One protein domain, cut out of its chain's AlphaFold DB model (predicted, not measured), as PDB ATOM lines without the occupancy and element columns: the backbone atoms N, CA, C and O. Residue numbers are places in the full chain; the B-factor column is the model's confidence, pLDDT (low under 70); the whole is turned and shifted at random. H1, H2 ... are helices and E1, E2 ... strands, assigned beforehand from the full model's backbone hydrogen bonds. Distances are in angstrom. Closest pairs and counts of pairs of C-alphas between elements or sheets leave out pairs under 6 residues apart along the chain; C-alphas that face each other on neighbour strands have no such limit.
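What this domain is: This is residues 50 to 219 of the 219 residues of an uncharacterized protein of Cytophagales bacterium (UniProt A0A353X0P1). A long helical hairpin, H1 and H2, reaches out as an arm from one end of a two-sheet sandwich, and at the other end residues 176 to 181, the turn of the strand hairpin E6 and E7, stick out. A five-strand sheet in the order E3, E2, E5, E6, E7, antiparallel throughout, is face to face with a small mixed sheet in the order E4, E1, E8. The printed part has 170 residues with two named helices and eight named strands, in the order E1, H1, H2, E2, E3, E4, E5, E6, E7, E8, and its class is mixed, helices and strands. The whole is loose, with a radius of gyration of the C-alphas of 22.7 A and spans of 84 by 29 by 24 A.

How they stand to each other: E1, residues 50 to 56, is followed by H1, residues 58 to 82, and H2, residues 88 to 115. H1 and H2 touch, closest at the C-alphas of Leu 82 and Ser 90, 5.8 A apart, with a shallow tilt of 20 degrees, opposite ways. In both helices every O i to N i+4 pair is within hydrogen-bond range. Neither helix is on a sheet. E2, residues 120 to 125, and E3, residues 131 to 135, form a hairpin, with N 121 and O 134 at 3.1 A. E4, residues 141 to 145, is antiparallel to E1, with N 142 and O 53 at 2.8 A. E5, residues 152 to 159, is antiparallel to E2, with N 156 and O 124 at 2.9 A. E5, E6, residues 162 to 176, and E7, residues 181 to 193, form a meander, each strand the antiparallel neighbour of the one before; N 155 and O 166 are 2.8 A apart, N 173 and O 184 2.8 A. E8, residues 214 to 218, is parallel to E1, with N 54 and O 215 at 2.8 A. The two sheets form a sandwich, face to face, their facing parts 8.9 A centre to centre.

Where its parts are: E1 begins at C-alpha 50, (136.463, 86.696, 149.075). H1 is 35.7 A long and H2 40.9 A, beginning at C-alpha 88, (166.303, 135.972, 128.814). E6 is 40.7 A long and bends by 60 degrees at residue 171; E7 is 30.7 A long and bends by 65 degrees at residue 189. E8 ends at C-alpha 218, (135.573, 106.160, 149.239).

The domain as a whole: The two C-alphas farthest apart, those of Thr 86 and Leu 178, are 85.2 A apart. The printed part has no cut. The link from E7 to E8, 20 residues, is long. Mean pLDDT of the printed part is 81.4; residues 117 to 140 and 205 to 206 are under 70.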
ATOM      1  N   PHE A  50     136.240  85.334 149.559       84.00
ATOM      2  CA  PHE A  50     136.463  86.696 149.075       84.00
ATOM      3  C   PHE A  50     135.447  87.645 149.705       84.00
ATOM      4  O   PHE A  50     134.432  87.178 150.222       84.00
ATOM      5  N   ILE A  51     135.708  88.948 149.626       85.62
ATOM      6  CA  ILE A  51     134.716  90.014 149.839       85.62
ATOM      7  C   ILE A  51     134.495  90.789 148.543       85.62
ATOM      8  O   ILE A  51     135.358  90.779 147.665       85.62
ATOM      9  N   ASN A  52     133.366  91.482 148.429       84.56
ATOM     10  CA  ASN A  52     133.166  92.451 147.360       84.56
ATOM     11  C   ASN A  52     133.549  93.850 147.861       84.56
ATOM     12  O   ASN A  52     133.150  94.258 148.953       84.56
ATOM     13  N   LEU A  53     134.306  94.586 147.057       83.62
ATOM     14  CA  LEU A  53     134.677  95.972 147.318       83.62
ATOM     15  C   LEU A  53     134.316  96.816 146.098       83.62
ATOM     16  O   LEU A  53     134.693  96.470 144.984       83.62
ATOM     17  N   GLU A  54     133.571  97.894 146.294       83.62
ATOM     18  CA  GLU A  54     133.267  98.882 145.258       83.62
ATOM     19  C   GLU A  54     134.046 100.167 145.547       83.62
ATOM     20  O   GLU A  54     134.065 100.640 146.685       83.62
ATOM     21  N   PHE A  55     134.691 100.735 144.530       80.31
ATOM     22  CA  PHE A  55     135.508 101.937 144.678       80.31
ATOM     23  C   PHE A  55     134.743 103.191 144.255       80.31
ATOM     24  O   PHE A  55     134.313 103.349 143.117       80.31
ATOM     25  N   ARG A  56     134.612 104.148 145.165       81.44
ATOM     26  CA  ARG A  56     133.970 105.439 144.920       81.44
ATOM     27  C   ARG A  56     135.044 106.518 144.879       81.44
ATOM     28  O   ARG A  56     135.383 107.097 145.900       81.44
ATOM     29  N   ALA A  57     135.564 106.794 143.685       77.25
ATOM     30  CA  ALA A  57     136.651 107.757 143.469       77.25
ATOM     31  C   ALA A  57     136.179 109.217 143.298       77.25
ATOM     32  O   ALA A  57     136.876 110.016 142.679       77.25
ATOM     33  N   GLN A  58     134.976 109.573 143.770       80.94
ATOM     34  CA  GLN A  58     134.412 110.906 143.522       80.94
ATOM     35  C   GLN A  58     135.256 112.016 144.159       80.94
ATOM     36  O   GLN A  58     135.420 113.057 143.534       80.94
ATOM     37  N   SER A  59     135.824 111.808 145.353       77.62
ATOM     38  CA  SER A  59     136.640 112.841 146.004       77.62
ATOM     39  C   SER A  59     137.980 113.029 145.282       77.62
ATOM     40  O   SER A  59     138.406 114.169 145.063       77.62
ATOM     41  N   ILE A  60     138.587 111.947 144.778       79.94
ATOM     42  CA  ILE A  60     139.746 112.059 143.877       79.94
ATOM     43  C   ILE A  60     139.386 112.811 142.589       79.94
ATOM     44  O   ILE A  60     140.147 113.683 142.172       79.94
ATOM     45  N   ILE A  61     138.247 112.503 141.960       85.75
ATOM     46  CA  ILE A  61     137.791 113.198 140.744       85.75
ATOM     47  C   ILE A  61     137.641 114.697 141.021       85.75
ATOM     48  O   ILE A  61     138.266 115.497 140.327       85.75
ATOM     49  N   ASP A  62     136.919 115.072 142.077       86.69
ATOM     50  CA  ASP A  62     136.709 116.473 142.468       86.69
ATOM     51  C   ASP A  62     138.049 117.196 142.734       86.69
ATOM     52  O   ASP A  62     138.237 118.368 142.381       86.69
ATOM     53  N   THR A  63     139.008 116.491 143.342       86.44
ATOM     54  CA  THR A  63     140.360 117.004 143.603       86.44
ATOM     55  C   THR A  63     141.129 117.229 142.302       86.44
ATOM     56  O   THR A  63     141.668 118.317 142.092       86.44
ATOM     57  N   LEU A  64     141.148 116.244 141.402       88.06
ATOM     58  CA  LEU A  64     141.831 116.336 140.110       88.06
ATOM     59  C   LEU A  64     141.231 117.428 139.220       88.06
ATOM     60  O   LEU A  64     141.984 118.152 138.568       88.06
ATOM     61  N   GLU A  65     139.905 117.579 139.206       92.31
ATOM     62  CA  GLU A  65     139.216 118.677 138.519       92.31
ATOM     63  C   GLU A  65     139.676 120.032 139.067       92.31
ATOM     64  O   GLU A  65     140.126 120.893 138.308       92.31
ATOM     65  N   THR A  66     139.656 120.197 140.392       93.31
ATOM     66  CA  THR A  66     140.064 121.445 141.052       93.31
ATOM     67  C   THR A  66     141.528 121.795 140.768       93.31
ATOM     68  O   THR A  66     141.852 122.953 140.482       93.31
ATOM     69  N   GLU A  67     142.432 120.816 140.840       92.31
ATOM     70  CA  GLU A  67     143.853 121.020 140.543       92.31
ATOM     71  C   GLU A  67     144.086 121.374 139.071       92.31
ATOM     72  O   GLU A  67     144.850 122.298 138.773       92.31
ATOM     73  N   THR A  68     143.390 120.691 138.161       93.56
ATOM     74  CA  THR A  68     143.440 120.950 136.717       93.56
ATOM     75  C   THR A  68     142.975 122.373 136.398       93.56
ATOM     76  O   THR A  68     143.687 123.118 135.721       93.56
ATOM     77  N   ASP A  69     141.837 122.800 136.948       94.62
ATOM     78  CA  ASP A  69     141.287 124.149 136.751       94.62
ATOM     79  C   ASP A  69     142.215 125.241 137.308       94.62
ATOM     80  O   ASP A  69     142.402 126.311 136.705       94.62
ATOM     81  N   SER A  70     142.832 124.975 138.464       94.25
ATOM     82  CA  SER A  70     143.811 125.871 139.079       94.25
ATOM     83  C   SER A  70     145.067 126.012 138.211       94.25
ATOM     84  O   SER A  70     145.557 127.131 138.012       94.25
ATOM     85  N   LEU A  71     145.586 124.909 137.661       93.38
ATOM     86  CA  LEU A  71     146.744 124.936 136.766       93.38
ATOM     87  C   LEU A  71     146.427 125.598 135.426       93.38
ATOM     88  O   LEU A  71     147.223 126.421 134.976       93.38
ATOM     89  N   ASP A  72     145.271 125.320 134.822       95.50
ATOM     90  CA  ASP A  72     144.812 126.004 133.607       95.50
ATOM     91  C   ASP A  72     144.774 127.524 133.822       95.50
ATOM     92  O   ASP A  72     145.317 128.297 133.024       95.50
ATOM     93  N   SER A  73     144.217 127.962 134.953       95.94
ATOM     94  CA  SER A  73     144.169 129.378 135.329       95.94
ATOM     95  C   SER A  73     145.569 129.980 135.504       95.94
ATOM     96  O   SER A  73     145.841 131.077 135.004       95.94
ATOM     97  N   LEU A  74     146.480 129.270 136.177       94.81
ATOM     98  CA  LEU A  74     147.863 129.712 136.374       94.81
ATOM     99  C   LEU A  74     148.622 129.822 135.044       94.81
ATOM    100  O   LEU A  74     149.300 130.824 134.813       94.81
ATOM    101  N   ILE A  75     148.479 128.832 134.159       94.62
ATOM    102  CA  ILE A  75     149.091 128.817 132.824       94.62
ATOM    103  C   ILE A  75     148.605 130.015 132.003       94.62
ATOM    104  O   ILE A  75     149.413 130.671 131.344       94.62
ATOM    105  N   ILE A  76     147.314 130.357 132.059       94.50
ATOM    106  CA  ILE A  76     146.771 131.543 131.374       94.50
ATOM    107  C   ILE A  76     147.429 132.824 131.898       94.50
ATOM    108  O   ILE A  76     147.910 133.636 131.106       94.50
ATOM    109  N   VAL A  77     147.492 133.003 133.222       94.88
ATOM    110  CA  VAL A  77     148.127 134.182 133.840       94.88
ATOM    111  C   VAL A  77     149.601 134.281 133.444       94.88
ATOM    112  O   VAL A  77     150.072 135.362 133.090       94.88
ATOM    113  N   LYS A  78     150.316 133.154 133.449       93.12
ATOM    114  CA  LYS A  78     151.735 133.078 133.082       93.12
ATOM    115  C   LYS A  78     151.978 133.380 131.602       93.12
ATOM    116  O   LYS A  78     152.934 134.079 131.286       93.12
ATOM    117  N   ASN A  79     151.099 132.940 130.703       91.88
ATOM    118  CA  ASN A  79     151.178 133.303 129.284       91.88
ATOM    119  C   ASN A  79     150.965 134.810 129.056       91.88
ATOM    120  O   ASN A  79     151.680 135.415 128.265       91.88
ATOM    121  N   ILE A  80     150.044 135.442 129.794       92.94
ATOM    122  CA  ILE A  80     149.855 136.903 129.737       92.94
ATOM    123  C   ILE A  80     151.107 137.639 130.244       92.94
ATOM    124  O   ILE A  80     151.496 138.663 129.683       92.94
ATOM    125  N   GLU A  81     151.745 137.129 131.302       92.62
ATOM    126  CA  GLU A  81     153.015 137.659 131.813       92.62
ATOM    127  C   GLU A  81     154.127 137.529 130.758       92.62
ATOM    128  O   GLU A  81     154.835 138.503 130.493       92.62
ATOM    129  N   LEU A  82     154.222 136.375 130.089       92.62
ATOM    130  CA  LEU A  82     155.195 136.112 129.029       92.62
ATOM    131  C   LEU A  82     155.084 137.101 127.863       92.62
ATOM    132  O   LEU A  82     156.110 137.612 127.414       92.62
ATOM    133  N   ASP A  83     153.866 137.437 127.432       90.00
ATOM    134  CA  ASP A  83     153.616 138.412 126.356       90.00
ATOM    135  C   ASP A  83     154.164 139.818 126.672       90.00
ATOM    136  O   ASP A  83     154.366 140.636 125.767       90.00
ATOM    137  N   SER A  84     154.407 140.119 127.952       89.62
ATOM    138  CA  SER A  84     154.936 141.408 128.414       89.62
ATOM    139  C   SER A  84     156.460 141.439 128.591       89.62
ATOM    140  O   SER A  84     157.028 142.519 128.781       89.62
ATOM    141  N   LEU A  85     157.129 140.285 128.516       90.31
ATOM    142  CA  LEU A  85     158.568 140.143 128.732       90.31
ATOM    143  C   LEU A  85     159.351 140.109 127.411       90.31
ATOM    144  O   LEU A  85     158.853 139.723 126.358       90.31
ATOM    145  N   THR A  86     160.629 140.490 127.468       84.69
ATOM    146  CA  THR A  86     161.566 140.386 126.338       84.69
ATOM    147  C   THR A  86     162.929 139.901 126.822       84.69
ATOM    148  O   THR A  86     163.368 140.321 127.887       84.69
ATOM    149  N   GLY A  87     163.640 139.105 126.020       81.12
ATOM    150  CA  GLY A  87     164.997 138.640 126.356       81.12
ATOM    151  C   GLY A  87     165.004 137.410 127.270       81.12
ATOM    152  O   GLY A  87     164.068 136.619 127.227       81.12
ATOM    153  N   ASP A  88     166.059 137.222 128.066       81.94
ATOM    154  CA  ASP A  88     166.303 135.972 128.814       81.94
ATOM    155  C   ASP A  88     165.178 135.601 129.803       81.94
ATOM    156  O   ASP A  88     164.834 134.424 129.921       81.94
ATOM    157  N   ASP A  89     164.526 136.593 130.418       84.88
ATOM    158  CA  ASP A  89     163.384 136.386 131.323       84.88
ATOM    159  C   ASP A  89     162.189 135.726 130.607       84.88
ATOM    160  O   ASP A  89     161.470 134.917 131.193       84.88
ATOM    161  N   SER A  90     162.006 136.008 129.308       89.25
ATOM    162  CA  SER A  90     160.949 135.377 128.506       89.25
ATOM    163  C   SER A  90     161.229 133.894 128.240       89.25
ATOM    164  O   SER A  90     160.306 133.083 128.233       89.25
ATOM    165  N   LEU A  91     162.500 133.502 128.082       90.00
ATOM    166  CA  LEU A  91     162.864 132.101 127.864       90.00
ATOM    167  C   LEU A  91     162.667 131.266 129.132       90.00
ATOM    168  O   LEU A  91     162.156 130.149 129.052       90.00
ATOM    169  N   GLN A  92     163.058 131.797 130.295       91.19
ATOM    170  CA  GLN A  92     162.839 131.110 131.568       91.19
ATOM    171  C   GLN A  92     161.344 130.882 131.812       91.19
ATOM    172  O   GLN A  92     160.934 129.751 132.067       91.19
ATOM    173  N   LEU A  93     160.530 131.930 131.667       92.69
ATOM    174  CA  LEU A  93     159.094 131.830 131.896       92.69
ATOM    175  C   LEU A  93     158.406 130.892 130.892       92.69
ATOM    176  O   LEU A  93     157.512 130.139 131.272       92.69
ATOM    177  N   ALA A  94     158.843 130.877 129.629       93.06
ATOM    178  CA  ALA A  94     158.337 129.934 128.633       93.06
ATOM    179  C   ALA A  94     158.613 128.468 129.018       93.06
ATOM    180  O   ALA A  94     157.749 127.613 128.823       93.06
ATOM    181  N   ASN A  95     159.782 128.172 129.599       94.12
ATOM    182  CA  ASN A  95     160.090 126.828 130.093       94.12
ATOM    183  C   ASN A  95     159.215 126.453 131.298       94.12
ATOM    184  O   ASN A  95     158.673 125.352 131.323       94.12
ATOM    185  N   GLU A  96     159.013 127.371 132.249       94.69
ATOM    186  CA  GLU A  96     158.109 127.152 133.390       94.69
ATOM    187  C   GLU A  96     156.671 126.866 132.918       94.69
ATOM    188  O   GLU A  96     156.026 125.936 133.401       94.69
ATOM    189  N   ILE A  97     156.173 127.610 131.923       95.00
ATOM    190  CA  ILE A  97     154.859 127.361 131.307       95.00
ATOM    191  C   ILE A  97     154.803 125.970 130.667       95.00
ATOM    192  O   ILE A  97     153.800 125.273 130.814       95.00
ATOM    193  N   GLN A  98     155.866 125.542 129.980       95.75
ATOM    194  CA  GLN A  98     155.927 124.218 129.360       95.75
ATOM    195  C   GLN A  98     155.899 123.090 130.404       95.75
ATOM    196  O   GLN A  98     155.224 122.078 130.192       95.75
ATOM    197  N   GLU A  99     156.602 123.249 131.524       95.31
ATOM    198  CA  GLU A  99     156.580 122.294 132.639       95.31
ATOM    199  C   GLU A  99     155.183 122.207 133.264       95.31
ATOM    200  O   GLU A  99     154.640 121.108 133.399       95.31
ATOM    201  N   LEU A 100     154.559 123.355 133.551       95.12
ATOM    202  CA  LEU A 100     153.189 123.415 134.067       95.12
ATOM    203  C   LEU A 100     152.183 122.793 133.096       95.12
ATOM    204  O   LEU A 100     151.315 122.038 133.525       95.12
ATOM    205  N   SER A 101     152.309 123.054 131.791       94.50
ATOM    206  CA  SER A 101     151.444 122.450 130.770       94.50
ATOM    207  C   SER A 101     151.599 120.933 130.729       94.50
ATOM    208  O   SER A 101     150.605 120.223 130.634       94.50
ATOM    209  N   THR A 102     152.831 120.433 130.833       95.50
ATOM    210  CA  THR A 102     153.105 118.990 130.817       95.50
ATOM    211  C   THR A 102     152.505 118.306 132.045       95.50
ATOM    212  O   THR A 102     151.911 117.233 131.930       95.50
ATOM    213  N   TRP A 103     152.619 118.933 133.219       92.69
ATOM    214  CA  TRP A 103     151.952 118.453 134.430       92.69
ATOM    215  C   TRP A 103     150.432 118.463 134.235       92.69
ATOM    216  O   TRP A 103     149.782 117.434 134.412       92.69
ATOM    217  N   ASN A 104     149.862 119.579 133.795       94.62
ATOM    218  CA  ASN A 104     148.426 119.706 133.581       94.62
ATOM    219  C   ASN A 104     147.867 118.638 132.617       94.62
ATOM    220  O   ASN A 104     146.845 118.019 132.903       94.62
ATOM    221  N   ASP A 105     148.571 118.336 131.523       93.81
ATOM    222  CA  ASP A 105     148.193 117.258 130.596       93.81
ATOM    223  C   ASP A 105     148.211 115.869 131.266       93.81
ATOM    224  O   ASP A 105     147.359 115.015 130.988       93.81
ATOM    225  N   SER A 106     149.155 115.639 132.183       90.81
ATOM    226  CA  SER A 106     149.216 114.420 132.996       90.81
ATOM    227  C   SER A 106     148.032 114.311 133.964       90.81
ATOM    228  O   SER A 106     147.461 113.226 134.104       90.81
ATOM    229  N   LEU A 107     147.624 115.409 134.608       89.62
ATOM    230  CA  LEU A 107     146.444 115.420 135.485       89.62
ATOM    231  C   LEU A 107     145.156 115.217 134.692       89.62
ATOM    232  O   LEU A 107     144.349 114.379 135.075       89.62
ATOM    233  N   LYS A 108     145.004 115.868 133.533       91.75
ATOM    234  CA  LYS A 108     143.860 115.660 132.625       91.75
ATOM    235  C   LYS A 108     143.754 114.218 132.143       91.75
ATOM    236  O   LYS A 108     142.656 113.679 132.030       91.75
ATOM    237  N   THR A 109     144.892 113.583 131.864       89.25
ATOM    238  CA  THR A 109     144.937 112.153 131.530       89.25
ATOM    239  C   THR A 109     144.459 111.309 132.709       89.25
ATOM    240  O   THR A 109     143.607 110.449 132.521       89.25
ATOM    241  N   SER A 110     144.938 111.609 133.917       83.69
ATOM    242  CA  SER A 110     144.546 110.906 135.145       83.69
ATOM    243  C   SER A 110     143.053 111.061 135.443       83.69
ATOM    244  O   SER A 110     142.374 110.066 135.670       83.69
ATOM    245  N   LEU A 111     142.529 112.287 135.363       86.75
ATOM    246  CA  LEU A 111     141.109 112.602 135.515       86.75
ATOM    247  C   LEU A 111     140.268 111.789 134.532       86.75
ATOM    248  O   LEU A 111     139.363 111.067 134.940       86.75
ATOM    249  N   ARG A 112     140.631 111.821 133.245       87.00
ATOM    250  CA  ARG A 112     139.952 111.036 132.211       87.00
ATOM    251  C   ARG A 112     139.989 109.541 132.528       87.00
ATOM    252  O   ARG A 112     139.012 108.839 132.276       87.00
ATOM    253  N   ASP A 113     141.109 109.029 133.019       81.31
ATOM    254  CA  ASP A 113     141.235 107.614 133.350       81.31
ATOM    255  C   ASP A 113     140.355 107.258 134.565       81.31
ATOM    256  O   ASP A 113     139.704 106.218 134.536       81.31
ATOM    257  N   PHE A 114     140.215 108.130 135.569       78.31
ATOM    258  CA  PHE A 114     139.244 107.960 136.660       78.31
ATOM    259  C   PHE A 114     137.787 108.007 136.183       78.31
ATOM    260  O   PHE A 114     137.014 107.106 136.508       78.31
ATOM    261  N   GLU A 115     137.415 109.008 135.382       80.38
ATOM    262  CA  GLU A 115     136.055 109.168 134.843       80.38
ATOM    263  C   GLU A 115     135.627 107.972 133.982       80.38
ATOM    264  O   GLU A 115     134.469 107.552 134.004       80.38
ATOM    265  N   ASN A 116     136.570 107.399 133.227       77.12
ATOM    266  CA  ASN A 116     136.330 106.209 132.411       77.12
ATOM    267  C   ASN A 116     136.517 104.899 133.184       77.12
ATOM    268  O   ASN A 116     136.342 103.827 132.601       77.12
ATOM    269  N   GLY A 117     136.887 104.967 134.465       67.12
ATOM    270  CA  GLY A 117     137.185 103.803 135.286       67.12
ATOM    271  C   GLY A 117     138.295 102.939 134.685       67.12
ATOM    272  O   GLY A 117     138.163 101.736 134.598       67.12
ATOM    273  N   LEU A 118     139.392 103.516 134.217       66.00
ATOM    274  CA  LEU A 118     140.557 102.789 133.694       66.00
ATOM    275  C   LEU A 118     141.663 102.632 134.749       66.00
ATOM    276  O   LEU A 118     142.824 102.382 134.422       66.00
ATOM    277  N   VAL A 119     141.310 102.797 136.025       64.56
ATOM    278  CA  VAL A 119     142.256 102.784 137.141       64.56
ATOM    279  C   VAL A 119     142.692 101.358 137.438       64.56
ATOM    280  O   VAL A 119     141.895 100.509 137.811       64.56
ATOM    281  N   THR A 120     143.984 101.085 137.287       60.84
ATOM    282  CA  THR A 120     144.552  99.802 137.706       60.84
ATOM    283  C   THR A 120     144.646  99.766 139.223       60.84
ATOM    284  O   THR A 120     145.219 100.682 139.805       60.84
ATOM    285  N   VAL A 121     144.135  98.702 139.840       62.44
ATOM    286  CA  VAL A 121     144.223  98.492 141.285       62.44
ATOM    287  C   VAL A 121     145.052  97.240 141.533       62.44
ATOM    288  O   VAL A 121     144.606  96.108 141.335       62.44
ATOM    289  N   SER A 122     146.298  97.435 141.951       64.44
ATOM    290  CA  SER A 122     147.128  96.303 142.362       64.44
ATOM    291  C   SER A 122     146.749  95.885 143.776       64.44
ATOM    292  O   SER A 122     146.724  96.735 144.663       64.44
ATOM    293  N   ILE A 123     146.467  94.594 143.974       63.19
ATOM    294  CA  ILE A 123     146.040  94.013 145.249       63.19
ATOM    295  C   ILE A 123     147.145  93.071 145.725       63.19
ATOM    296  O   ILE A 123     147.487  92.096 145.056       63.19
ATOM    297  N   THR A 124     147.722  93.355 146.891       63.28
ATOM    298  CA  THR A 124     148.732  92.482 147.521       63.28
ATOM    299  C   THR A 124     148.364  92.209 148.970       63.28
ATOM    300  O   THR A 124     147.720  93.052 149.589       63.28
ATOM    301  N   GLY A 125     148.749  91.054 149.522       59.19
ATOM    302  CA  GLY A 125     148.452  90.747 150.921       59.19
ATOM    303  C   GLY A 125     149.310  89.658 151.556       59.19
ATOM    304  O   GLY A 125     149.927  88.847 150.867       59.19
ATOM    305  N   ASP A 126     149.364  89.657 152.890       55.94
ATOM    306  CA  ASP A 126     150.207  88.737 153.660       55.94
ATOM    307  C   ASP A 126     149.519  87.373 153.875       55.94
ATOM    308  O   ASP A 126     148.402  87.294 154.396       55.94
ATOM    309  N   GLY A 127     150.204  86.294 153.469       48.19
ATOM    310  CA  GLY A 127     149.858  84.879 153.685       48.19
ATOM    311  C   GLY A 127     149.106  84.142 152.560       48.19
ATOM    312  O   GLY A 127     148.726  82.978 152.732       48.19
ATOM    313  N   ALA A 128     148.994  84.751 151.383       40.41
ATOM    314  CA  ALA A 128     148.639  84.066 150.145       40.41
ATOM    315  C   ALA A 128     149.703  84.387 149.078       40.41
ATOM    316  O   ALA A 128     150.344  85.433 149.136       40.41
ATOM    317  N   ASN A 129     149.941  83.496 148.115       47.28
ATOM    318  CA  ASN A 129     150.881  83.726 147.005       47.28
ATOM    319  C   ASN A 129     150.348  84.783 146.002       47.28
ATOM    320  O   ASN A 129     150.420  84.570 144.796       47.28
ATOM    321  N   PHE A 130     149.764  85.885 146.475       53.38
ATOM    322  CA  PHE A 130     149.015  86.835 145.658       53.38
ATOM    323  C   PHE A 130     149.847  88.085 145.373       53.38
ATOM    324  O   PHE A 130     149.921  89.024 146.163       53.38
ATOM    325  N   LEU A 131     150.467  88.074 144.196       50.94
ATOM    326  CA  LEU A 131     150.696  89.273 143.395       50.94
ATOM    327  C   LEU A 131     149.715  89.190 142.222       50.94
ATOM    328  O   LEU A 131     150.118  88.920 141.093       50.94
ATOM    329  N   GLU A 132     148.418  89.331 142.496       53.69
ATOM    330  CA  GLU A 132     147.425  89.475 141.432       53.69
ATOM    331  C   GLU A 132     147.101  90.961 141.284       53.69
ATOM    332  O   GLU A 132     146.414  91.570 142.100       53.69
ATOM    333  N   SER A 133     147.661  91.575 140.241       52.44
ATOM    334  CA  SER A 133     147.258  92.911 139.822       52.44
ATOM    335  C   SER A 133     145.955  92.795 139.036       52.44
ATOM    336  O   SER A 133     145.953  92.211 137.947       52.44
ATOM    337  N   PHE A 134     144.870  93.359 139.557       57.06
ATOM    338  CA  PHE A 134     143.609  93.436 138.832       57.06
ATOM    339  C   PHE A 134     143.539  94.776 138.097       57.06
ATOM    340  O   PHE A 134     143.738  95.848 138.663       57.06
ATOM    341  N   GLN A 135     143.281  94.720 136.796       54.31
ATOM    342  CA  GLN A 135     142.912  95.904 136.030       54.31
ATOM    343  C   GLN A 135     141.409  95.857 135.853       54.31
ATOM    344  O   GLN A 135     140.914  95.046 135.072       54.31
ATOM    345  N   ASP A 136     140.690  96.677 136.608       54.50
ATOM    346  CA  ASP A 136     139.246  96.778 136.463       54.50
ATOM    347  C   ASP A 136     138.768  98.185 136.818       54.50
ATOM    348  O   ASP A 136     139.518  98.998 137.352       54.50
ATOM    349  N   THR A 137     137.529  98.496 136.468       56.47
ATOM    350  CA  THR A 137     136.997  99.847 136.576       56.47
ATOM    351  C   THR A 137     136.591 100.208 137.996       56.47
ATOM    352  O   THR A 137     136.081  99.367 138.726       56.47
ATOM    353  N   THR A 138     136.749 101.476 138.392       58.34
ATOM    354  CA  THR A 138     136.267 101.986 139.693       58.34
ATOM    355  C   THR A 138     134.763 101.757 139.886       58.34
ATOM    356  O   THR A 138     134.303 101.607 141.006       58.34
ATOM    357  N   ASN A 139     134.002 101.627 138.797       56.62
ATOM    358  CA  ASN A 139     132.565 101.349 138.818       56.62
ATOM    359  C   ASN A 139     132.209  99.857 138.976       56.62
ATOM    360  O   ASN A 139     131.025  99.517 138.965       56.62
ATOM    361  N   ASN A 140     133.197  98.963 139.074       63.50
ATOM    362  CA  ASN A 140     132.979  97.525 139.203       63.50
ATOM    363  C   ASN A 140     133.195  97.038 140.640       63.50
ATOM    364  O   ASN A 140     133.907  97.638 141.442       63.50
ATOM    365  N   PHE A 141     132.566  95.905 140.951       70.31
ATOM    366  CA  PHE A 141     132.810  95.179 142.190       70.31
ATOM    367  C   PHE A 141     134.084  94.353 142.057       70.31
ATOM    368  O   PHE A 141     134.160  93.430 141.243       70.31
ATOM    369  N   PHE A 142     135.045  94.632 142.920       76.00
ATOM    370  CA  PHE A 142     136.269  93.867 143.038       76.00
ATOM    371  C   PHE A 142     136.035  92.714 144.005       76.00
ATOM    372  O   PHE A 142     135.665  92.919 145.161       76.00
ATOM    373  N   ARG A 143     136.257  91.487 143.533       78.00
ATOM    374  CA  ARG A 143     136.276  90.306 144.401       78.00
ATOM    375  C   ARG A 143     137.659  90.185 145.008       78.00
ATOM    376  O   ARG A 143     138.575  89.693 144.359       78.00
ATOM    377  N   ILE A 144     137.800  90.657 146.236       80.25
ATOM    378  CA  ILE A 144     139.073  90.655 146.944       80.25
ATOM    379  C   ILE A 144     139.231  89.308 147.650       80.25
ATOM    380  O   ILE A 144     138.463  89.038 148.581       80.25
ATOM    381  N   PRO A 145     140.179  88.451 147.235       79.12
ATOM    382  CA  PRO A 145     140.409  87.181 147.905       79.12
ATOM    383  C   PRO A 145     140.916  87.418 149.332       79.12
ATOM    384  O   PRO A 145     141.698  88.331 149.604       79.12
ATOM    385  N   LEU A 146     140.465  86.578 150.255       82.25
ATOM    386  CA  LEU A 146     140.913  86.541 151.639       82.25
ATOM    387  C   LEU A 146     141.939  85.419 151.826       82.25
ATOM    388  O   LEU A 146     141.895  84.369 151.187       82.25
ATOM    389  N   ASN A 147     142.857  85.628 152.758       81.00
ATOM    390  CA  ASN A 147     143.890  84.671 153.116       81.00
ATOM    391  C   ASN A 147     143.310  83.342 153.650       81.00
ATOM    392  O   ASN A 147     142.883  83.209 154.792       81.00
ATOM    393  N   MET A 148     143.406  82.286 152.850       78.50
ATOM    394  CA  MET A 148     142.930  80.952 153.235       78.50
ATOM    395  C   MET A 148     143.697  80.308 154.399       78.50
ATOM    396  O   MET A 148     143.199  79.366 155.020       78.50
ATOM    397  N   ASN A 149     144.908  80.781 154.699       80.00
ATOM    398  CA  ASN A 149     145.837  80.184 155.657       80.00
ATOM    399  C   ASN A 149     145.872  80.905 157.012       80.00
ATOM    400  O   ASN A 149     146.384  80.331 157.980       80.00
ATOM    401  N   ALA A 150     145.296  82.103 157.113       84.00
ATOM    402  CA  ALA A 150     145.260  82.905 158.332       84.00
ATOM    403  C   ALA A 150     143.860  83.468 158.606       84.00
ATOM    404  O   ALA A 150     143.000  83.495 157.742       84.00
ATOM    405  N   ASP A 151     143.647  83.927 159.835       88.19
ATOM    406  CA  ASP A 151     142.389  84.549 160.281       88.19
ATOM    407  C   ASP A 151     142.402  86.079 160.069       88.19
ATOM    408  O   ASP A 151     141.608  86.819 160.649       88.19
ATOM    409  N   ILE A 152     143.374  86.567 159.292       86.56
ATOM    410  CA  ILE A 152     143.605  87.981 159.001       86.56
ATOM    411  C   ILE A 152     143.975  88.111 157.526       86.56
ATOM    412  O   ILE A 152     144.712  87.289 156.978       86.56
ATOM    413  N   SER A 153     143.484  89.161 156.881       86.19
ATOM    414  CA  SER A 153     143.931  89.588 155.557       86.19
ATOM    415  C   SER A 153     144.243  91.067 155.588       86.19
ATOM    416  O   SER A 153     143.407  91.870 155.982       86.19
ATOM    417  N   GLU A 154     145.461  91.407 155.194       86.75
ATOM    418  CA  GLU A 154     145.880  92.780 154.962       86.75
ATOM    419  C   GLU A 154     146.054  92.941 153.461       86.75
ATOM    420  O   GLU A 154     146.739  92.132 152.841       86.75
ATOM    421  N   ILE A 155     145.361  93.917 152.894       83.81
ATOM    422  CA  ILE A 155     145.239  94.131 151.461       83.81
ATOM    423  C   ILE A 155     145.724  95.541 151.160       83.81
ATOM    424  O   ILE A 155     145.224  96.490 151.758       83.81
ATOM    425  N   TYR A 156     146.658  95.675 150.227       83.69
ATOM    426  CA  TYR A 156     147.152  96.963 149.749       83.69
ATOM    427  C   TYR A 156     146.570  97.268 148.374       83.69
ATOM    428  O   TYR A 156     146.592  96.389 147.517       83.69
ATOM    429  N   PHE A 157     146.098  98.495 148.176       79.50
ATOM    430  CA  PHE A 157     145.534  99.016 146.935       79.50
ATOM    431  C   PHE A 157     146.456 100.103 146.402       79.50
ATOM    432  O   PHE A 157     146.502 101.193 146.965       79.50
ATOM    433  N   ASP A 158     147.203  99.799 145.343       77.62
ATOM    434  CA  ASP A 158     148.053 100.778 144.655       77.62
ATOM    435  C   ASP A 158     147.317 101.340 143.439       77.62
ATOM    436  O   ASP A 158     146.914 100.579 142.550       77.62
ATOM    437  N   TYR A 159     147.141 102.659 143.424       75.56
ATOM    438  CA  TYR A 159     146.572 103.418 142.318       75.56
ATOM    439  C   TYR A 159     147.147 104.847 142.334       75.56
ATOM    440  O   TYR A 159     147.237 105.494 143.372       75.56
ATOM    441  N   PHE A 160     147.567 105.371 141.177       70.75
ATOM    442  CA  PHE A 160     148.111 106.739 141.036       70.75
ATOM    443  C   PHE A 160     149.248 107.123 142.011       70.75
ATOM    444  O   PHE A 160     149.345 108.272 142.438       70.75
ATOM    445  N   ASN A 161     150.154 106.189 142.330       70.25
ATOM    446  CA  ASN A 161     151.214 106.360 143.342       70.25
ATOM    447  C   ASN A 161     150.691 106.613 144.769       70.25
ATOM    448  O   ASN A 161     151.461 107.012 145.646       70.25
ATOM    449  N   MET A 162     149.400 106.398 145.001       76.56
ATOM    450  CA  MET A 162     148.795 106.335 146.319       76.56
ATOM    451  C   MET A 162     148.624 104.871 146.696       76.56
ATOM    452  O   MET A 162     148.413 104.009 145.843       76.56
ATOM    453  N   ILE A 163     148.764 104.592 147.989       83.56
ATOM    454  CA  ILE A 163     148.589 103.251 148.525       83.56
ATOM    455  C   ILE A 163     147.581 103.345 149.649       83.56
ATOM    456  O   ILE A 163     147.858 103.980 150.668       83.56
ATOM    457  N   ASP A 164     146.466 102.648 149.478       86.50
ATOM    458  CA  ASP A 164     145.561 102.357 150.575       86.50
ATOM    459  C   ASP A 164     145.728 100.950 151.104       86.50
ATOM    460  O   ASP A 164     146.273 100.062 150.458       86.50
ATOM    461  N   THR A 165     145.280 100.745 152.331       89.06
ATOM    462  CA  THR A 165     145.338  99.471 153.025       89.06
ATOM    463  C   THR A 165     143.981  99.174 153.637       89.06
ATOM    464  O   THR A 165     143.385 100.038 154.278       89.06
ATOM    465  N   LEU A 166     143.519  97.936 153.487       89.12
ATOM    466  CA  LEU A 166     142.382  97.367 154.201       89.12
ATOM    467  C   LEU A 166     142.860  96.156 154.986       89.12
ATOM    468  O   LEU A 166     143.450  95.234 154.424       89.12
ATOM    469  N   ARG A 167     142.566  96.124 156.279       90.38
ATOM    470  CA  ARG A 167     142.846  94.980 157.136       90.38
ATOM    471  C   ARG A 167     141.555  94.416 157.699       90.38
ATOM    472  O   ARG A 167     140.791  95.118 158.360       90.38
ATOM    473  N   LEU A 168     141.357  93.126 157.470       89.25
ATOM    474  CA  LEU A 168     140.197  92.365 157.906       89.25
ATOM    475  C   LEU A 168     140.638  91.253 158.853       89.25
ATOM    476  O   LEU A 168     141.583  90.527 158.541       89.25
ATOM    477  N   SER A 169     139.918  91.073 159.954       90.62
ATOM    478  CA  SER A 169     139.966  89.856 160.764       90.62
ATOM    479  C   SER A 169     138.689  89.044 160.574       90.62
ATOM    480  O   SER A 169     137.618  89.589 160.310       90.62
ATOM    481  N   TYR A 170     138.796  87.720 160.641       89.81
ATOM    482  CA  TYR A 170     137.657  86.815 160.483       89.81
ATOM    483  C   TYR A 170     137.944  85.455 161.099       89.81
ATOM    484  O   TYR A 170     139.087  85.079 161.348       89.81
ATOM    485  N   ARG A 171     136.895  84.667 161.323       89.25
ATOM    486  CA  ARG A 171     137.026  83.264 161.710       89.25
ATOM    487  C   ARG A 171     136.920  82.386 160.472       89.25
ATOM    488  O   ARG A 171     135.952  82.492 159.723       89.25
ATOM    489  N   ARG A 172     137.875  81.475 160.293       88.62
ATOM    490  CA  ARG A 172     137.791  80.443 159.256       88.62
ATOM    491  C   ARG A 172     137.015  79.226 159.739       88.62
ATOM    492  O   ARG A 172     137.268  78.698 160.821       88.62
ATOM    493  N   GLU A 173     136.121  78.739 158.894       87.25
ATOM    494  CA  GLU A 173     135.417  77.476 159.071       87.25
ATOM    495  C   GLU A 173     135.777  76.540 157.918       87.25
ATOM    496  O   GLU A 173     135.584  76.863 156.747       87.25
ATOM    497  N   VAL A 174     136.357  75.384 158.253       85.88
ATOM    498  CA  VAL A 174     136.838  74.408 157.269       85.88
ATOM    499  C   VAL A 174     135.910  73.207 157.261       85.88
ATOM    500  O   VAL A 174     135.742  72.518 158.268       85.88
ATOM    501  N   TYR A 175     135.343  72.935 156.094       82.81
ATOM    502  CA  TYR A 175     134.467  71.810 155.835       82.81
ATOM    503  C   TYR A 175     135.188  70.848 154.898       82.81
ATOM    504  O   TYR A 175     135.599  71.218 153.800       82.81
ATOM    505  N   THR A 176     135.358  69.603 155.332       81.81
ATOM    506  CA  THR A 176     136.022  68.568 154.536       81.81
ATOM    507  C   THR A 176     135.037  67.454 154.237       81.81
ATOM    508  O   THR A 176     134.482  66.840 155.150       81.81
ATOM    509  N   THR A 177     134.832  67.184 152.954       80.38
ATOM    510  CA  THR A 177     134.108  66.012 152.461       80.38
ATOM    511  C   THR A 177     135.079  65.072 151.739       80.38
ATOM    512  O   THR A 177     136.280  65.327 151.691       80.38
ATOM    513  N   LEU A 178     134.578  63.949 151.217       78.38
ATOM    514  CA  LEU A 178     135.396  63.012 150.436       78.38
ATOM    515  C   LEU A 178     135.936  63.634 149.139       78.38
ATOM    516  O   LEU A 178     137.026  63.262 148.716       78.38
ATOM    517  N   ASP A 179     135.197  64.580 148.558       79.25
ATOM    518  CA  ASP A 179     135.470  65.125 147.226       79.25
ATOM    519  C   ASP A 179     135.825  66.623 147.249       79.25
ATOM    520  O   ASP A 179     136.219  67.166 146.224       79.25
ATOM    521  N   GLU A 180     135.705  67.303 148.396       76.06
ATOM    522  CA  GLU A 180     135.830  68.764 148.481       76.06
ATOM    523  C   GLU A 180     136.410  69.225 149.826       76.06
ATOM    524  O   GLU A 180     136.010  68.749 150.896       76.06
ATOM    525  N   VAL A 181     137.304  70.217 149.768       75.75
ATOM    526  CA  VAL A 181     137.646  71.078 150.904       75.75
ATOM    527  C   VAL A 181     137.031  72.450 150.650       75.75
ATOM    528  O   VAL A 181     137.305  73.089 149.637       75.75
ATOM    529  N   ARG A 182     136.196  72.908 151.580       81.19
ATOM    530  CA  ARG A 182     135.558  74.222 151.530       81.19
ATOM    531  C   ARG A 182     136.000  75.033 152.737       81.19
ATOM    532  O   ARG A 182     135.848  74.580 153.870       81.19
ATOM    533  N   ILE A 183     136.541  76.220 152.489       81.88
ATOM    534  CA  ILE A 183     136.928  77.170 153.532       81.88
ATOM    535  C   ILE A 183     135.985  78.362 153.442       81.88
ATOM    536  O   ILE A 183     135.823  78.949 152.378       81.88
ATOM    537  N   GLU A 184     135.355  78.704 154.557       84.88
ATOM    538  CA  GLU A 184     134.470  79.858 154.675       84.88
ATOM    539  C   GLU A 184     135.067  80.851 155.671       84.88
ATOM    540  O   GLU A 184     135.599  80.449 156.706       84.88
ATOM    541  N   ALA A 185     134.983  82.145 155.360       86.62
ATOM    542  CA  ALA A 185     135.290  83.217 156.298       86.62
ATOM    543  C   ALA A 185     133.974  83.787 156.844       86.62
ATOM    544  O   ALA A 185     133.085  84.161 156.076       86.62
ATOM    545  N   VAL A 186     133.854  83.819 158.172       87.38
ATOM    546  CA  VAL A 186     132.679  84.306 158.914       87.38
ATOM    547  C   VAL A 186     133.112  85.276 160.012       87.38
ATOM    548  O   VAL A 186     134.276  85.259 160.420       87.38
ATOM    549  N   ASN A 187     132.185  86.082 160.543       86.56
ATOM    550  CA  ASN A 187     132.487  87.137 161.522       86.56
ATOM    551  C   ASN A 187     133.567  88.099 161.009       86.56
ATOM    552  O   ASN A 187     134.582  88.298 161.678       86.56
ATOM    553  N   LEU A 188     133.385  88.627 159.798       88.31
ATOM    554  CA  LEU A 188     134.348  89.554 159.212       88.31
ATOM    555  C   LEU A 188     134.314  90.883 159.965       88.31
ATOM    556  O   LEU A 188     133.253  91.454 160.176       88.31
ATOM    557  N   LEU A 189     135.475  91.398 160.337       89.12
ATOM    558  CA  LEU A 189     135.620  92.682 161.003       89.12
ATOM    559  C   LEU A 189     136.689  93.492 160.283       89.12
ATOM    560  O   LEU A 189     137.765  92.983 159.979       89.12
ATOM    561  N   VAL A 190     136.392  94.764 160.028       90.62
ATOM    562  CA  VAL A 190     137.389  95.722 159.547       90.62
ATOM    563  C   VAL A 190     138.213  96.173 160.747       90.62
ATOM    564  O   VAL A 190     137.730  96.917 161.599       90.62
ATOM    565  N   ASP A 191     139.456  95.699 160.827       90.56
ATOM    566  CA  ASP A 191     140.393  96.082 161.887       90.56
ATOM    567  C   ASP A 191     140.956  97.487 161.641       90.56
ATOM    568  O   ASP A 191     141.220  98.239 162.581       90.56
ATOM    569  N   TYR A 192     141.209  97.809 160.370       92.50
ATOM    570  CA  TYR A 192     141.845  99.048 159.935       92.50
ATOM    571  C   TYR A 192     141.571  99.305 158.451       92.50
ATOM    572  O   TYR A 192     141.558  98.367 157.651       92.50
ATOM    573  N   HIS A 193     141.426 100.576 158.078       93.12
ATOM    574  CA  HIS A 193     141.527 101.021 156.694       93.12
ATOM    575  C   HIS A 193     142.183 102.406 156.610       93.12
ATOM    576  O   HIS A 193     142.110 103.174 157.572       93.12
ATOM    577  N   SER A 194     142.804 102.725 155.473       91.56
ATOM    578  CA  SER A 194     143.342 104.068 155.194       91.56
ATOM    579  C   SER A 194     142.503 104.907 154.226       91.56
ATOM    580  O   SER A 194     142.794 106.088 154.090       91.56
ATOM    581  N   PHE A 195     141.446 104.332 153.637       87.88
ATOM    582  CA  PHE A 195     140.473 105.064 152.818       87.88
ATOM    583  C   PHE A 195     139.865 106.252 153.575       87.88
ATOM    584  O   PHE A 195     139.672 106.154 154.794       87.88
ATOM    585  N   ASP A 196     139.452 107.298 152.853       85.56
ATOM    586  CA  ASP A 196     138.758 108.466 153.415       85.56
ATOM    587  C   ASP A 196     137.508 108.060 154.199       85.56
ATOM    588  O   ASP A 196     137.241 108.554 155.299       85.56
ATOM    589  N   SER A 197     136.749 107.112 153.648       87.19
ATOM    590  CA  SER A 197     135.722 106.396 154.395       87.19
ATOM    591  C   SER A 197     135.449 105.019 153.800       87.19
ATOM    592  O   SER A 197     135.717 104.753 152.629       87.19
ATOM    593  N   LEU A 198     134.897 104.138 154.626       88.88
ATOM    594  CA  LEU A 198     134.437 102.814 154.236       88.88
ATOM    595  C   LEU A 198     132.987 102.677 154.703       88.88
ATOM    596  O   LEU A 198     132.683 103.000 155.854       88.88
ATOM    597  N   SER A 199     132.088 102.250 153.818       85.31
ATOM    598  CA  SER A 199     130.691 102.036 154.189       85.31
ATOM    599  C   SER A 199     130.554 100.915 155.215       85.31
ATOM    600  O   SER A 199     131.371  99.992 155.271       85.31
ATOM    601  N   ASP A 200     129.451 100.938 155.963       80.44
ATOM    602  CA  ASP A 200     128.996  99.731 156.646       80.44
ATOM    603  C   ASP A 200     128.750  98.620 155.603       80.44
ATOM    604  O   ASP A 200     128.352  98.915 154.466       80.44
ATOM    605  N   PRO A 201     128.999  97.348 155.952       79.38
ATOM    606  CA  PRO A 201     128.799  96.250 155.023       79.38
ATOM    607  C   PRO A 201     127.319  96.082 154.673       79.38
ATOM    608  O   PRO A 201     126.428  96.356 155.480       79.38
ATOM    609  N   SER A 202     127.055  95.561 153.474       76.44
ATOM    610  CA  SER A 202     125.708  95.276 152.947       76.44
ATOM    611  C   SER A 202     124.840  94.372 153.836       76.44
ATOM    612  O   SER A 202     123.630  94.264 153.609       76.44
ATOM    613  N   CYS A 203     125.429  93.712 154.832       76.50
ATOM    614  CA  CYS A 203     124.740  92.864 155.789       76.50
ATOM    615  C   CYS A 203     125.520  92.741 157.114       76.50
ATOM    616  O   CYS A 203     126.667  93.179 157.203       76.50
ATOM    617  N   ASP A 204     124.895  92.167 158.154       77.25
ATOM    618  CA  ASP A 204     125.528  92.018 159.472       77.25
ATOM    619  C   ASP A 204     126.758  91.089 159.372       77.25
ATOM    620  O   ASP A 204     126.606  89.902 159.062       77.25
ATOM    621  N   PRO A 205     127.976  91.580 159.666       68.94
ATOM    622  CA  PRO A 205     129.195  90.791 159.509       68.94
ATOM    623  C   PRO A 205     129.249  89.533 160.380       68.94
ATOM    624  O   PRO A 205     130.035  88.624 160.101       68.94
ATOM    625  N   THR A 206     128.451  89.482 161.449       69.50
ATOM    626  CA  THR A 206     128.360  88.333 162.360       69.50
ATOM    627  C   THR A 206     127.378  87.263 161.887       69.50
ATOM    628  O   THR A 206     127.455  86.115 162.330       69.50
ATOM    629  N   GLU A 207     126.485  87.614 160.961       73.50
ATOM    630  CA  GLU A 207     125.474  86.710 160.404       73.50
ATOM    631  C   GLU A 207     125.759  86.337 158.941       73.50
ATOM    632  O   GLU A 207     125.187  85.369 158.436       73.50
ATOM    633  N   CYS A 208     126.660  87.064 158.280       75.12
ATOM    634  CA  CYS A 208     126.962  86.904 156.864       75.12
ATOM    635  C   CYS A 208     128.228  86.121 156.553       75.12
ATOM    636  O   CYS A 208     129.208  86.103 157.306       75.12
ATOM    637  N   ARG A 209     128.224  85.532 155.358       74.44
ATOM    638  CA  ARG A 209     129.411  84.941 154.743       74.44
ATOM    639  C   ARG A 209     130.206  85.997 153.989       74.44
ATOM    640  O   ARG A 209     129.643  86.966 153.489       74.44
ATOM    641  N   SER A 210     131.511  85.776 153.845       71.56
ATOM    642  CA  SER A 210     132.377  86.719 153.128       71.56
ATOM    643  C   SER A 210     131.888  87.032 151.706       71.56
ATOM    644  O   SER A 210     131.916  88.191 151.304       71.56
ATOM    645  N   ASP A 211     131.373  86.037 150.971       73.69
ATOM    646  CA  ASP A 211     130.914  86.208 149.587       73.69
ATOM    647  C   ASP A 211     129.590  86.982 149.448       73.69
ATOM    648  O   ASP A 211     129.203  87.341 148.334       73.69
ATOM    649  N   GLU A 212     128.930  87.282 150.568       71.88
ATOM    650  CA  GLU A 212     127.706  88.087 150.658       71.88
ATOM    651  C   GLU A 212     127.986  89.534 151.096       71.88
ATOM    652  O   GLU A 212     127.112  90.398 150.983       71.88
ATOM    653  N   ILE A 213     129.202  89.809 151.576       79.75
ATOM    654  CA  ILE A 213     129.594  91.118 152.090       79.75
ATOM    655  C   ILE A 213     130.101  91.996 150.949       79.75
ATOM    656  O   ILE A 213     130.986  91.611 150.176       79.75
ATOM    657  N   THR A 214     129.553  93.205 150.896       83.19
ATOM    658  CA  THR A 214     130.003  94.285 150.023       83.19
ATOM    659  C   THR A 214     130.341  95.504 150.865       83.19
ATOM    660  O   THR A 214     129.522  95.926 151.682       83.19
ATOM    661  N   TYR A 215     131.523  96.069 150.636       84.94
ATOM    662  CA  TYR A 215     131.933  97.374 151.150       84.94
ATOM    663  C   TYR A 215     132.018  98.381 150.003       84.94
ATOM    664  O   TYR A 215     132.454  98.028 148.906       84.94
ATOM    665  N   GLU A 216     131.666  99.636 150.264       85.75
ATOM    666  CA  GLU A 216     131.994 100.767 149.395       85.75
ATOM    667  C   GLU A 216     133.160 101.541 150.027       85.75
ATOM    668  O   GLU A 216     133.033 102.057 151.140       85.75
ATOM    669  N   ALA A 217     134.305 101.592 149.346       82.38
ATOM    670  CA  ALA A 217     135.467 102.376 149.756       82.38
ATOM    671  C   ALA A 217     135.478 103.710 149.010       82.38
ATOM    672  O   ALA A 217     135.442 103.738 147.780       82.38
ATOM    673  N   PHE A 218     135.530 104.803 149.764       81.62
ATOM    674  CA  PHE A 218     135.573 106.160 149.239       81.62
ATOM    675  C   PHE A 218     136.990 106.710 149.339       81.62
ATOM    676  O   PHE A 218     137.636 106.565 150.381       81.62
ATOM    677  N   PHE A 219     137.409 107.367 148.264       73.88
ATOM    678  CA  PHE A 219     138.665 108.097 148.137       73.88
ATOM    679  C   PHE A 219     138.393 109.499 147.607       73.88
ATOM    680  O   PHE A 219     137.480 109.636 146.750       73.88
TER     681      PHE A 219